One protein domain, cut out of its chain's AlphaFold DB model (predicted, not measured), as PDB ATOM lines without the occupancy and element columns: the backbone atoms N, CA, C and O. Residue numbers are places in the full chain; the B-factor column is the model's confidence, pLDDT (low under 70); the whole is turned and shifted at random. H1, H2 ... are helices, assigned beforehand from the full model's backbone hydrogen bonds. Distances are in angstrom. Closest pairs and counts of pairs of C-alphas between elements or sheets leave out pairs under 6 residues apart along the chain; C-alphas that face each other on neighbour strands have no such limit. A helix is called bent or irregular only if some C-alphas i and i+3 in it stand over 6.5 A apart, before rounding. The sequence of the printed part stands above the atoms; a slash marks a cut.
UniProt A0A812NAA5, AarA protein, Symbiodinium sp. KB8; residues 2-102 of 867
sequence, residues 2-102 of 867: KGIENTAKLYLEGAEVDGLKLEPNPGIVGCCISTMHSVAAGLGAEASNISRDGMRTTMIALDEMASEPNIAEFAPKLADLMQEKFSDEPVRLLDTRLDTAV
ATOM      1  N   LYS A   2      49.665  30.333   7.822       77.75
ATOM      2  CA  LYS A   2      49.781  31.387   6.787       77.75
ATOM      3  C   LYS A   2      48.666  31.424   5.722       77.75
ATOM      4  O   LYS A   2      48.193  32.492   5.366       77.75
ATOM      5  N   GLY A   3      48.200  30.267   5.240       79.81
ATOM      6  CA  GLY A   3      47.061  30.216   4.309       79.81
ATOM      7  C   GLY A   3      45.723  30.658   4.926       79.81
ATOM      8  O   GLY A   3      44.919  31.278   4.242       79.81
ATOM      9  N   ILE A   4      45.501  30.387   6.217       86.56
ATOM     10  CA  ILE A   4      44.307  30.815   6.967       86.56
ATOM     11  C   ILE A   4      44.361  32.328   7.205       86.56
ATOM     12  O   ILE A   4      43.368  33.003   6.965       86.56
ATOM     13  N   GLU A   5      45.525  32.858   7.592       86.69
ATOM     14  CA  GLU A   5      45.743  34.300   7.784       86.69
ATOM     15  C   GLU A   5      45.510  35.081   6.487       86.69
ATOM     16  O   GLU A   5      44.736  36.033   6.464       86.69
ATOM     17  N   ASN A   6      46.099  34.620   5.380       82.94
ATOM     18  CA  ASN A   6      45.895  35.239   4.075       82.94
ATOM     19  C   ASN A   6      44.430  35.169   3.632       82.94
ATOM     20  O   ASN A   6      43.921  36.124   3.061       82.94
ATOM     21  N   THR A   7      43.740  34.056   3.898       82.44
ATOM     22  CA  THR A   7      42.313  33.929   3.568       82.44
ATOM     23  C   THR A   7      41.479  34.917   4.378       82.44
ATOM     24  O   THR A   7      40.656  35.620   3.801       82.44
ATOM     25  N   ALA A   8      41.725  35.028   5.688       86.69
ATOM     26  CA  ALA A   8      41.059  36.014   6.533       86.69
ATOM     27  C   ALA A   8      41.290  37.439   6.013       86.69
ATOM     28  O   ALA A   8      40.338  38.196   5.889       86.69
ATOM     29  N   LYS A   9      42.526  37.773   5.629       84.38
ATOM     30  CA  LYS A   9      42.891  39.100   5.122       84.38
ATOM     31  C   LYS A   9      42.220  39.430   3.789       84.38
ATOM     32  O   LYS A   9      41.625  40.491   3.651       84.38
ATOM     33  N   LEU A  10      42.230  38.498   2.833       80.69
ATOM     34  CA  LEU A  10      41.615  38.696   1.513       80.69
ATOM     35  C   LEU A  10      40.097  38.926   1.598       80.69
ATOM     36  O   LEU A  10      39.570  39.786   0.893       80.69
ATOM     37  N   TYR A  11      39.402  38.172   2.457       82.00
ATOM     38  CA  TYR A  11      37.958  38.320   2.684       82.00
ATOM     39  C   TYR A  11      37.597  39.455   3.650       82.00
ATOM     40  O   TYR A  11      36.416  39.763   3.789       82.00
ATOM     41  N   LEU A  12      38.580  40.062   4.310       81.94
ATOM     42  CA  LEU A  12      38.410  41.269   5.108       81.94
ATOM     43  C   LEU A  12      38.551  42.514   4.222       81.94
ATOM     44  O   LEU A  12      37.641  43.331   4.163       81.94
ATOM     45  N   GLU A  13      39.639  42.599   3.452       79.75
ATOM     46  CA  GLU A  13      39.994  43.770   2.632       79.75
ATOM     47  C   GLU A  13      39.236  43.844   1.288       79.75
ATOM     48  O   GLU A  13      39.235  44.887   0.635       79.75
ATOM     49  N   GLY A  14      38.583  42.759   0.852       68.19
ATOM     50  CA  GLY A  14      37.846  42.718  -0.419       68.19
ATOM     51  C   GLY A  14      38.760  42.768  -1.651       68.19
ATOM     52  O   GLY A  14      38.580  43.596  -2.547       68.19
ATOM     53  N   ALA A  15      39.780  41.904  -1.672       64.12
ATOM     54  CA  ALA A  15      40.838  41.914  -2.681       64.12
ATOM     55  C   ALA A  15      40.378  41.467  -4.086       64.12
ATOM     56  O   ALA A  15      39.450  40.674  -4.248       64.12
ATOM     57  N   GLU A  16      41.071  41.935  -5.124       53.38
ATOM     58  CA  GLU A  16      40.855  41.495  -6.504       53.38
ATOM     59  C   GLU A  16      41.834  40.362  -6.843       53.38
ATOM     60  O   GLU A  16      43.051  40.545  -6.810       53.38
ATOM     61  N   VAL A  17      41.308  39.169  -7.134       59.00
ATOM     62  CA  VAL A  17      42.106  37.979  -7.472       59.00
ATOM     63  C   VAL A  17      41.674  37.500  -8.852       59.00
ATOM     64  O   VAL A  17      40.491  37.256  -9.082       59.00
ATOM     65  N   ASP A  18      42.620  37.407  -9.791       56.53
ATOM     66  CA  ASP A  18      42.381  37.005 -11.187       56.53
ATOM     67  C   ASP A  18      41.265  37.804 -11.903       56.53
ATOM     68  O   ASP A  18      40.512  37.270 -12.718       56.53
ATOM     69  N   GLY A  19      41.147  39.105 -11.601       48.25
ATOM     70  CA  GLY A  19      40.158  40.007 -12.213       48.25
ATOM     71  C   GLY A  19      38.726  39.849 -11.683       48.25
ATOM     72  O   GLY A  19      37.787  40.375 -12.281       48.25
ATOM     73  N   LEU A  20      38.545  39.121 -10.575       50.53
ATOM     74  CA  LEU A  20      37.288  39.020  -9.840       50.53
ATOM     75  C   LEU A  20      37.436  39.705  -8.482       50.53
ATOM     76  O   LEU A  20      38.313  39.368  -7.684       50.53
ATOM     77  N   LYS A  21      36.553  40.668  -8.215       59.81
ATOM     78  CA  LYS A  21      36.500  41.389  -6.943       59.81
ATOM     79  C   LYS A  21      35.856  40.495  -5.884       59.81
ATOM     80  O   LYS A  21      34.672  40.173  -6.001       59.81
ATOM     81  N   LEU A  22      36.619  40.075  -4.874       72.31
ATOM     82  CA  LEU A  22      36.043  39.402  -3.714       72.31
ATOM     83  C   LEU A  22      35.284  40.420  -2.862       72.31
ATOM     84  O   LEU A  22      35.837  41.443  -2.465       72.31
ATOM     85  N   GLU A  23      34.025  40.125  -2.552       75.56
ATOM     86  CA  GLU A  23      33.285  40.897  -1.558       75.56
ATOM     87  C   GLU A  23      33.707  40.487  -0.139       75.56
ATOM     88  O   GLU A  23      33.910  39.290   0.113       75.56
ATOM     89  N   PRO A  24      33.809  41.449   0.799       84.56
ATOM     90  CA  PRO A  24      34.083  41.138   2.190       84.56
ATOM     91  C   PRO A  24      33.073  40.129   2.757       84.56
ATOM     92  O   PRO A  24      31.861  40.302   2.605       84.56
ATOM     93  N   ASN A  25      33.552  39.062   3.403       86.69
ATOM     94  CA  ASN A  25      32.696  37.983   3.910       86.69
ATOM     95  C   ASN A  25      32.955  37.696   5.400       86.69
ATOM     96  O   ASN A  25      33.820  36.876   5.728       86.69
ATOM     97  N   PRO A  26      32.147  38.289   6.299       85.62
ATOM     98  CA  PRO A  26      32.278  38.110   7.744       85.62
ATOM     99  C   PRO A  26      32.261  36.650   8.205       85.62
ATOM    100  O   PRO A  26      33.006  36.282   9.107       85.62
ATOM    101  N   GLY A  27      31.457  35.788   7.573       87.31
ATOM    102  CA  GLY A  27      31.347  34.381   7.972       87.31
ATOM    103  C   GLY A  27      32.608  33.567   7.672       87.31
ATOM    104  O   GLY A  27      32.978  32.676   8.441       87.31
ATOM    105  N   ILE A  28      33.301  33.879   6.572       86.44
ATOM    106  CA  ILE A  28      34.576  33.236   6.223       86.44
ATOM    107  C   ILE A  28      35.685  33.742   7.148       86.44
ATOM    108  O   ILE A  28      36.443  32.935   7.686       86.44
ATOM    109  N   VAL A  29      35.730  35.053   7.391       88.81
ATOM    110  CA  VAL A  29      36.685  35.673   8.319       88.81
ATOM    111  C   VAL A  29      36.508  35.114   9.740       88.81
ATOM    112  O   VAL A  29      37.486  34.685  10.355       88.81
ATOM    113  N   GLY A  30      35.268  34.987  10.220       91.88
ATOM    114  CA  GLY A  30      34.936  34.369  11.507       91.88
ATOM    115  C   GLY A  30      35.352  32.904  11.620       91.88
ATOM    116  O   GLY A  30      35.941  32.507  12.628       91.88
ATOM    117  N   CYS A  31      35.148  32.101  10.571       91.94
ATOM    118  CA  CYS A  31      35.651  30.724  10.524       91.94
ATOM    119  C   CYS A  31      37.185  30.663  10.609       91.94
ATOM    120  O   CYS A  31      37.736  29.820  11.326       91.94
ATOM    121  N   CYS A  32      37.890  31.547   9.897       93.00
ATOM    122  CA  CYS A  32      39.349  31.615   9.948       93.00
ATOM    123  C   CYS A  32      39.836  31.977  11.354       93.00
ATOM    124  O   CYS A  32      40.720  31.300  11.873       93.00
ATOM    125  N   ILE A  33      39.220  32.969  12.000       94.50
ATOM    126  CA  ILE A  33      39.566  33.400  13.362       94.50
ATOM    127  C   ILE A  33      39.282  32.307  14.391       94.50
ATOM    128  O   ILE A  33      40.153  31.999  15.204       94.50
ATOM    129  N   SER A  34      38.128  31.643  14.312       95.06
ATOM    130  CA  SER A  34      37.818  30.481  15.156       95.06
ATOM    131  C   SER A  34      38.852  29.363  14.985       95.06
ATOM    132  O   SER A  34      39.332  28.789  15.963       95.06
ATOM    133  N   THR A  35      39.291  29.113  13.749       92.69
ATOM    134  CA  THR A  35      40.325  28.108  13.462       92.69
ATOM    135  C   THR A  35      41.684  28.515  14.032       92.69
ATOM    136  O   THR A  35      42.373  27.685  14.625       92.69
ATOM    137  N   MET A  36      42.075  29.785  13.886       94.12
ATOM    138  CA  MET A  36      43.305  30.319  14.479       94.12
ATOM    139  C   MET A  36      43.275  30.188  16.007       94.12
ATOM    140  O   MET A  36      44.227  29.663  16.584       94.12
ATOM    141  N   HIS A  37      42.153  30.543  16.642       95.31
ATOM    142  CA  HIS A  37      41.920  30.344  18.074       95.31
ATOM    143  C   HIS A  37      42.082  28.876  18.480       95.31
ATOM    144  O   HIS A  37      42.852  28.575  19.387       95.31
ATOM    145  N   SER A  38      41.406  27.939  17.808       93.06
ATOM    146  CA  SER A  38      41.490  26.513  18.149       93.06
ATOM    147  C   SER A  38      42.906  25.952  18.021       93.06
ATOM    148  O   SER A  38      43.308  25.118  18.834       93.06
ATOM    149  N   VAL A  39      43.679  26.406  17.031       91.00
ATOM    150  CA  VAL A  39      45.081  25.994  16.870       91.00
ATOM    151  C   VAL A  39      45.955  26.581  17.978       91.00
ATOM    152  O   VAL A  39      46.754  25.846  18.557       91.00
ATOM    153  N   ALA A  40      45.789  27.864  18.307       91.62
ATOM    154  CA  ALA A  40      46.515  28.503  19.404       91.62
ATOM    155  C   ALA A  40      46.184  27.864  20.761       91.62
ATOM    156  O   ALA A  40      47.092  27.544  21.521       91.62
ATOM    157  N   ALA A  41      44.910  27.580  21.027       91.56
ATOM    158  CA  ALA A  41      44.460  26.928  22.255       91.56
ATOM    159  C   ALA A  41      44.982  25.486  22.387       91.56
ATOM    160  O   ALA A  41      45.212  25.011  23.496       91.56
ATOM    161  N   GLY A  42      45.155  24.775  21.266       91.06
ATOM    162  CA  GLY A  42      45.630  23.391  21.257       91.06
ATOM    163  C   GLY A  42      47.153  23.235  21.307       91.06
ATOM    164  O   GLY A  42      47.640  22.266  21.885       91.06
ATOM    165  N   LEU A  43      47.903  24.153  20.687       89.69
ATOM    166  CA  LEU A  43      49.364  24.053  20.545       89.69
ATOM    167  C   LEU A  43      50.144  25.047  21.422       89.69
ATOM    168  O   LEU A  43      51.345  24.861  21.604       89.69
ATOM    169  N   GLY A  44      49.489  26.074  21.966       84.81
ATOM    170  CA  GLY A  44      50.129  27.202  22.645       84.81
ATOM    171  C   GLY A  44      50.555  28.319  21.681       84.81
ATOM    172  O   GLY A  44      50.687  28.109  20.469       84.81
ATOM    173  N   ALA A  45      50.775  29.522  22.223       83.31
ATOM    174  CA  ALA A  45      50.992  30.752  21.454       83.31
ATOM    175  C   ALA A  45      52.178  30.659  20.479       83.31
ATOM    176  O   ALA A  45      52.046  30.964  19.290       83.31
ATOM    177  N   GLU A  46      53.327  30.173  20.955       82.69
ATOM    178  CA  GLU A  46      54.546  30.015  20.156       82.69
ATOM    179  C   GLU A  46      54.363  29.012  19.007       82.69
ATOM    180  O   GLU A  46      54.556  29.357  17.837       82.69
ATOM    181  N   ALA A  47      53.918  27.791  19.324       86.00
ATOM    182  CA  ALA A  47      53.822  26.683  18.371       86.00
ATOM    183  C   ALA A  47      52.647  26.809  17.381       86.00
ATOM    184  O   ALA A  47      52.616  26.106  16.369       86.00
ATOM    185  N   SER A  48      51.709  27.733  17.623       88.06
ATOM    186  CA  SER A  48      50.611  28.055  16.700       88.06
ATOM    187  C   SER A  48      51.090  28.598  15.344       88.06
ATOM    188  O   SER A  48      50.364  28.514  14.349       88.06
ATOM    189  N   ASN A  49      52.313  29.150  15.289       87.81
ATOM    190  CA  ASN A  49      52.869  29.859  14.132       87.81
ATOM    191  C   ASN A  49      51.962  30.979  13.588       87.81
ATOM    192  O   ASN A  49      52.042  31.310  12.404       87.81
ATOM    193  N   ILE A  50      51.123  31.572  14.443       89.06
ATOM    194  CA  ILE A  50      50.351  32.766  14.091       89.06
ATOM    195  C   ILE A  50      51.302  33.964  14.016       89.06
ATOM    196  O   ILE A  50      52.167  34.137  14.892       89.06
ATOM    197  N   SER A  51      51.188  34.739  12.941       87.00
ATOM    198  CA  SER A  51      52.018  35.907  12.646       87.00
ATOM    199  C   SER A  51      51.421  37.201  13.211       87.00
ATOM    200  O   SER A  51      50.240  37.260  13.558       87.00
ATOM    201  N   ARG A  52      52.227  38.273  13.268       80.38
ATOM    202  CA  ARG A  52      51.719  39.612  13.621       80.38
ATOM    203  C   ARG A  52      50.647  40.093  12.644       80.38
ATOM    204  O   ARG A  52      49.677  40.700  13.076       80.38
ATOM    205  N   ASP A  53      50.784  39.780  11.355       76.31
ATOM    206  CA  ASP A  53      49.807  40.177  10.334       76.31
ATOM    207  C   ASP A  53      48.485  39.402  10.494       76.31
ATOM    208  O   ASP A  53      47.406  39.969  10.342       76.31
ATOM    209  N   GLY A  54      48.552  38.131  10.911       82.25
ATOM    210  CA  GLY A  54      47.379  37.337  11.295       82.25
ATOM    211  C   GLY A  54      46.653  37.902  12.518       82.25
ATOM    212  O   GLY A  54      45.422  37.992  12.526       82.25
ATOM    213  N   MET A  55      47.405  38.361  13.524       88.12
ATOM    214  CA  MET A  55      46.833  39.070  14.673       88.12
ATOM    215  C   MET A  55      46.225  40.411  14.269       88.12
ATOM    216  O   MET A  55      45.097  40.700  14.652       88.12
ATOM    217  N   ARG A  56      46.903  41.195  13.427       79.44
ATOM    218  CA  ARG A  56      46.379  42.462  12.901       79.44
ATOM    219  C   ARG A  56      45.069  42.260  12.140       79.44
ATOM    220  O   ARG A  56      44.099  42.955  12.405       79.44
ATOM    221  N   THR A  57      45.024  41.257  11.268       81.62
ATOM    222  CA  THR A  57      43.826  40.870  10.506       81.62
ATOM    223  C   THR A  57      42.682  40.456  11.433       81.62
ATOM    224  O   THR A  57      41.545  40.868  11.231       81.62
ATOM    225  N   THR A  58      42.976  39.683  12.483       86.88
ATOM    226  CA  THR A  58      41.989  39.292  13.503       86.88
ATOM    227  C   THR A  58      41.416  40.512  14.229       86.88
ATOM    228  O   THR A  58      40.213  40.569  14.474       86.88
ATOM    229  N   MET A  59      42.259  41.503  14.534       83.50
ATOM    230  CA  MET A  59      41.840  42.740  15.199       83.50
ATOM    231  C   MET A  59      41.006  43.645  14.288       83.50
ATOM    232  O   MET A  59      39.993  44.164  14.739       83.50
ATOM    233  N   ILE A  60      41.384  43.796  13.014       77.81
ATOM    234  CA  ILE A  60      40.607  44.573  12.032       77.81
ATOM    235  C   ILE A  60      39.249  43.899  11.780       77.81
ATOM    236  O   ILE A  60      38.217  44.560  11.748       77.81
ATOM    237  N   ALA A  61      39.218  42.568  11.683       82.50
ATOM    238  CA  ALA A  61      37.974  41.816  11.554       82.50
ATOM    239  C   ALA A  61      37.037  42.015  12.752       82.50
ATOM    240  O   ALA A  61      35.826  42.131  12.571       82.50
ATOM    241  N   LEU A  62      37.587  42.085  13.967       83.88
ATOM    242  CA  LEU A  62      36.810  42.419  15.155       83.88
ATOM    243  C   LEU A  62      36.227  43.839  15.079       83.88
ATOM    244  O   LEU A  62      35.126  44.040  15.573       83.88
ATOM    245  N   ASP A  63      36.886  44.796  14.423       71.00
ATOM    246  CA  ASP A  63      36.337  46.152  14.255       71.00
ATOM    247  C   ASP A  63      35.235  46.224  13.212       71.00
ATOM    248  O   ASP A  63      34.176  46.807  13.435       71.00
ATOM    249  N   GLU A  64      35.507  45.663  12.038       79.25
ATOM    250  CA  GLU A  64      34.675  45.874  10.859       79.25
ATOM    251  C   GLU A  64      33.495  44.900  10.818       79.25
ATOM    252  O   GLU A  64      32.488  45.154  10.155       79.25
ATOM    253  N   MET A  65      33.608  43.771  11.523       85.88
ATOM    254  CA  MET A  65      32.709  42.627  11.377       85.88
ATOM    255  C   MET A  65      32.275  42.008  12.720       85.88
ATOM    256  O   MET A  65      31.822  40.863  12.746       85.88
ATOM    257  N   ALA A  66      32.318  42.762  13.831       78.75
ATOM    258  CA  ALA A  66      31.900  42.315  15.176       78.75
ATOM    259  C   ALA A  66      30.474  41.742  15.269       78.75
ATOM    260  O   ALA A  66      30.164  41.007  16.203       78.75
ATOM    261  N   SER A  67      29.578  42.072  14.334       79.62
ATOM    262  CA  SER A  67      28.232  41.487  14.309       79.62
ATOM    263  C   SER A  67      28.225  39.995  13.954       79.62
ATOM    264  O   SER A  67      27.196  39.340  14.125       79.62
ATOM    265  N   GLU A  68      29.329  39.453  13.424       91.44
ATOM    266  CA  GLU A  68      29.452  38.026  13.134       91.44
ATOM    267  C   GLU A  68      29.814  37.236  14.410       91.44
ATOM    268  O   GLU A  68      30.791  37.569  15.089       91.44
ATOM    269  N   PRO A  69      29.044  36.184  14.757       89.31
ATOM    270  CA  PRO A  69      29.187  35.498  16.042       89.31
ATOM    271  C   PRO A  69      30.562  34.876  16.314       89.31
ATOM    272  O   PRO A  69      31.032  34.929  17.449       89.31
ATOM    273  N   ASN A  70      31.216  34.282  15.311       87.50
ATOM    274  CA  ASN A  70      32.518  33.640  15.497       87.50
ATOM    275  C   ASN A  70      33.636  34.670  15.671       87.50
ATOM    276  O   ASN A  70      34.548  34.442  16.463       87.50
ATOM    277  N   ILE A  71      33.573  35.803  14.970       89.06
ATOM    278  CA  ILE A  71      34.520  36.905  15.167       89.06
ATOM    279  C   ILE A  71      34.398  37.434  16.599       89.06
ATOM    280  O   ILE A  71      35.396  37.468  17.319       89.06
ATOM    281  N   ALA A  72      33.178  37.766  17.034       83.69
ATOM    282  CA  ALA A  72      32.922  38.290  18.376       83.69
ATOM    283  C   ALA A  72      33.347  37.318  19.488       83.69
ATOM    284  O   ALA A  72      33.846  37.741  20.530       83.69
ATOM    285  N   GLU A  73      33.159  36.013  19.278       88.31
ATOM    286  CA  GLU A  73      33.498  35.006  20.279       88.31
ATOM    287  C   GLU A  73      34.995  34.661  20.314       88.31
ATOM    288  O   GLU A  73      35.559  34.489  21.400       88.31
ATOM    289  N   PHE A  74      35.637  34.495  19.154       90.31
ATOM    290  CA  PHE A  74      36.964  33.877  19.073       90.31
ATOM    291  C   PHE A  74      38.111  34.866  18.871       90.31
ATOM    292  O   PHE A  74      39.228  34.535  19.269       90.31
ATOM    293  N   ALA A  75      37.875  36.064  18.323       87.44
ATOM    294  CA  ALA A  75      38.933  37.070  18.188       87.44
ATOM    295  C   ALA A  75      39.506  37.508  19.554       87.44
ATOM    296  O   ALA A  75      40.733  37.476  19.692       87.44
ATOM    297  N   PRO A  76      38.690  37.812  20.592       83.25
ATOM    298  CA  PRO A  76      39.216  38.195  21.905       83.25
ATOM    299  C   PRO A  76      39.978  37.050  22.580       83.25
ATOM    300  O   PRO A  76      41.092  37.234  23.057       83.25
ATOM    301  N   LYS A  77      39.428  35.829  22.531       88.19
ATOM    302  CA  LYS A  77      40.068  34.640  23.117       88.19
ATOM    303  C   LYS A  77      41.397  34.305  22.435       88.19
ATOM    304  O   LYS A  77      42.329  33.839  23.083       88.19
ATOM    305  N   LEU A  78      41.488  34.510  21.117       89.25
ATOM    306  CA  LEU A  78      42.737  34.334  20.379       89.25
ATOM    307  C   LEU A  78      43.761  35.403  20.768       89.25
ATOM    308  O   LEU A  78      44.928  35.068  20.944       89.25
ATOM    309  N   ALA A  79      43.336  36.657  20.928       81.62
ATOM    310  CA  ALA A  79      44.209  37.728  21.393       81.62
ATOM    311  C   ALA A  79      44.774  37.435  22.788       81.62
ATOM    312  O   ALA A  79      45.989  37.517  22.954       81.62
ATOM    313  N   ASP A  80      43.932  36.996  23.730       82.25
ATOM    314  CA  ASP A  80      44.338  36.604  25.088       82.25
ATOM    315  C   ASP A  80      45.381  35.479  25.079       82.25
ATOM    316  O   ASP A  80      46.408  35.564  25.749       82.25
ATOM    317  N   LEU A  81      45.169  34.441  24.265       83.31
ATOM    318  CA  LEU A  81      46.130  33.341  24.128       83.31
ATOM    319  C   LEU A  81      47.458  33.788  23.512       83.31
ATOM    320  O   LEU A  81      48.502  33.230  23.831       83.31
ATOM    321  N   MET A  82      47.435  34.773  22.615       84.88
ATOM    322  CA  MET A  82      48.623  35.224  21.889       84.88
ATOM    323  C   MET A  82      49.423  36.305  22.631       84.88
ATOM    324  O   MET A  82      50.518  36.645  22.169       84.88
ATOM    325  N   GLN A  83      48.947  36.791  23.787       73.38
ATOM    326  CA  GLN A  83      49.663  37.762  24.631       73.38
ATOM    327  C   GLN A  83      51.041  37.253  25.075       73.38
ATOM    328  O   GLN A  83      51.982  38.036  25.155       73.38
ATOM    329  N   GLU A  84      51.194  35.938  25.281       71.50
ATOM    330  CA  GLU A  84      52.485  35.323  25.632       71.50
ATOM    331  C   GLU A  84      53.556  35.507  24.541       71.50
ATOM    332  O   GLU A  84      54.746  35.519  24.843       71.50
ATOM    333  N   LYS A  85      53.149  35.656  23.271       77.12
ATOM    334  CA  LYS A  85      54.052  35.780  22.112       77.12
ATOM    335  C   LYS A  85      54.210  37.222  21.621       77.12
ATOM    336  O   LYS A  85      55.252  37.576  21.072       77.12
ATOM    337  N   PHE A  86      53.175  38.046  21.760       72.44
ATOM    338  CA  PHE A  86      53.150  39.422  21.265       72.44
ATOM    339  C   PHE A  86      52.693  40.369  22.385       72.44
ATOM    340  O   PHE A  86      51.511  40.690  22.484       72.44
ATOM    341  N   SER A  87      53.635  40.806  23.226       61.78
ATOM    342  CA  SER A  87      53.351  41.564  24.455       61.78
ATOM    343  C   SER A  87      53.022  43.048  24.248       61.78
ATOM    344  O   SER A  87      52.329  43.623  25.079       61.78
ATOM    345  N   ASP A  88      53.479  43.673  23.156       61.88
ATOM    346  CA  ASP A  88      53.566  45.148  23.123       61.88
ATOM    347  C   ASP A  88      52.534  45.847  22.222       61.88
ATOM    348  O   ASP A  88      52.152  46.986  22.482       61.88
ATOM    349  N   GLU A  89      52.065  45.198  21.154       56.44
ATOM    350  CA  GLU A  89      51.200  45.831  20.141       56.44
ATOM    351  C   GLU A  89      49.745  45.324  20.199       56.44
ATOM    352  O   GLU A  89      48.834  46.152  20.265       56.44
ATOM    353  N   PRO A  90      49.468  44.003  20.271       52.03
ATOM    354  CA  PRO A  90      48.095  43.495  20.318       52.03
ATOM    355  C   PRO A  90      47.408  43.762  21.655       52.03
ATOM    356  O   PRO A  90      46.243  44.130  21.650       52.03
ATOM    357  N   VAL A  91      48.125  43.640  22.782       50.19
ATOM    358  CA  VAL A  91      47.613  43.973  24.126       50.19
ATOM    359  C   VAL A  91      47.298  45.458  24.223       50.19
ATOM    360  O   VAL A  91      46.235  45.824  24.696       50.19
ATOM    361  N   ARG A  92      48.164  46.321  23.682       52.44
ATOM    362  CA  ARG A  92      47.945  47.768  23.685       52.44
ATOM    363  C   ARG A  92      46.742  48.164  22.824       52.44
ATOM    364  O   ARG A  92      45.953  49.003  23.243       52.44
ATOM    365  N   LEU A  93      46.554  47.537  21.659       51.06
ATOM    366  CA  LEU A  93      45.354  47.713  20.827       51.06
ATOM    367  C   LEU A  93      44.089  47.108  21.466       51.06
ATOM    368  O   LEU A  93      43.005  47.640  21.247       51.06
ATOM    369  N   LEU A  94      44.214  46.034  22.256       43.75
ATOM    370  CA  LEU A  94      43.118  45.407  23.004       43.75
ATOM    371  C   LEU A  94      42.702  46.252  24.219       43.75
ATOM    372  O   LEU A  94      41.512  46.480  24.397       43.75
ATOM    373  N   ASP A  95      43.656  46.784  24.990       45.59
ATOM    374  CA  ASP A  95      43.427  47.707  26.112       45.59
ATOM    375  C   ASP A  95      42.774  48.996  25.616       45.59
ATOM    376  O   ASP A  95      41.707  49.373  26.093       45.59
ATOM    377  N   THR A  96      43.311  49.589  24.543       46.50
ATOM    378  CA  THR A  96      42.712  50.778  23.909       46.50
ATOM    379  C   THR A  96      41.287  50.504  23.389       46.50
ATOM    380  O   THR A  96      40.519  51.442  23.197       46.50
ATOM    381  N   ARG A  97      40.893  49.235  23.170       44.56
ATOM    382  CA  ARG A  97      39.581  48.863  22.604       44.56
ATOM    383  C   ARG A  97      38.559  48.312  23.587       44.56
ATOM    384  O   ARG A  97      37.372  48.605  23.422       44.56
ATOM    385  N   LEU A  98      38.987  47.617  24.639       45.00
ATOM    386  CA  LEU A  98      38.184  47.381  25.849       45.00
ATOM    387  C   LEU A  98      37.720  48.713  26.462       45.00
ATOM    388  O   LEU A  98      36.650  48.800  27.065       45.00
ATOM    389  N   ASP A  99      38.489  49.764  26.211       42.38
ATOM    390  CA  ASP A  99      38.212  51.142  26.583       42.38
ATOM    391  C   ASP A  99      37.253  51.890  25.654       42.38
ATOM    392  O   ASP A  99      36.597  52.827  26.098       42.38
ATOM    393  N   THR A 100      37.119  51.466  24.392       41.38
ATOM    394  CA  THR A 100      36.128  52.017  23.447       41.38
ATOM    395  C   THR A 100      34.820  51.220  23.379       41.38
ATOM    396  O   THR A 100      33.804  51.756  22.941       41.38
ATOM    397  N   ALA A 101      34.819  49.942  23.782       39.94
ATOM    398  CA  ALA A 101      33.636  49.068  23.766       39.94
ATOM    399  C   ALA A 101      32.749  49.223  25.018       39.94
ATOM    400  O   ALA A 101      31.547  48.957  24.985       39.94
ATOM    401  N   VAL A 102      33.340  49.681  26.118       43.62
ATOM    402  CA  VAL A 102      32.651  50.206  27.298       43.62
ATOM    403  C   VAL A 102      32.667  51.725  27.118       43.62
ATOM    404  O   VAL A 102      33.684  52.254  26.692       43.62
TER     405      VAL A 102
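Overview. This is residues 2 to 102 of the 867 residues of the protein "AarA protein" of Symbiodinium sp. KB8 (UniProt A0A812NAA5). Four helices, H1 to H4, make an up-and-down bundle in which each runs against the one before it; H2 and H3 face each other across it, and H1 and H4 lie on its other two sides. The bundle is somewhat splayed, with tilts from 28 to 43 degrees between touching helices; a fifth helix, H5, lies outside it, joined to H4 by its first residues, and the tip of the H1 to H2 loop, residues 16 to 21, sticks out. The printed part has 101 residues, with five named helices in the order H1 H2 H3 H4 H5 and no named strand; the class is all helix. The whole is compact, with a radius of gyration of the C-alphas of 13.1 A, and spans 40 by 33 by 22 A.

Arrangement. The longest helix is H2, residues 26 to 43. H4, residues 69 to 82, touches it with 29 pairs of C-alphas within 8 A, the closest being those of Gly 30 and Ile 71, 4.5 A apart. These two run the same way at a shallow tilt of 33 degrees, only just short of steep. H1, residues 2 to 13, touches H2, with the C-alphas of Ala 8 and Val 29 closest at 4.7 A. H1 and H2 form a helical hairpin and run opposite ways at a shallow tilt of 28 degrees. H3, residues 52 to 64, only just touches H2, with 3 pairs of C-alphas within 8 A; H2 touches H3 with residues 26 to 33 alone and H3 touches H2 with residues 58 to 61 alone, and the C-alphas of Ile 33 and Thr 58 are closest at 6.4 A. H2 and H3 are a hairpin, running opposite ways at a steep tilt of 43 degrees. H1 touches H3, closest at the C-alphas of Glu 5 and Gly 54, 4.9 A apart. H3 and H4 are a hairpin and touch, with the C-alphas of Leu 62 and Ile 71 closest at 6.0 A. H1 and H4 are apart. H5, residues 90 to 101, only just touches H4, with 3 pairs of C-alphas within 8 A between Ala 79 and residues 90 to 94; the closest are those of Ala 79 and Pro 90, 7.0 A. H5 is close to H3 but not clearly touching, with the C-alphas of Met 55 and Pro 90 closest at 7.3 A. Every O i to N i+4 pair is within hydrogen-bond range in H1, H2 and H3, against 8 of 10 in H4 and 7 of 8 in H5.

Along the chain. H2 measures 25.6 A from first to last C-alpha; C-alpha 26 is at (32.278, 38.110, 7.744), and C-alpha 43 is at (49.364, 24.053, 20.545). H4 measures 20.3 A and is irregular, but only just: C-alphas 73 and 76 are 6.7 A apart. H3 measures 18.4 A, H1 16.3 A and H5 15.9 A. C-alpha 2, where H1 begins, is at (49.781, 31.387, 6.787), and C-alpha 101, where H5 ends, is at (33.636, 49.068, 23.766).

Size, cuts and confidence. The two C-alphas farthest apart, those of Asp 18 and Val 102, are 41.8 A apart. The printed part has no cut. The link H1 to H2 is long, with 12 residues; within it residues 16 to 17 pair with residues 20 to 21, antiparallel. H3 to H4 is a tight link of 4 residues. The mean pLDDT of the printed part is 77.0; residues 14 to 21 and 87 to 102 are under 70, and the mean of H5 is 46.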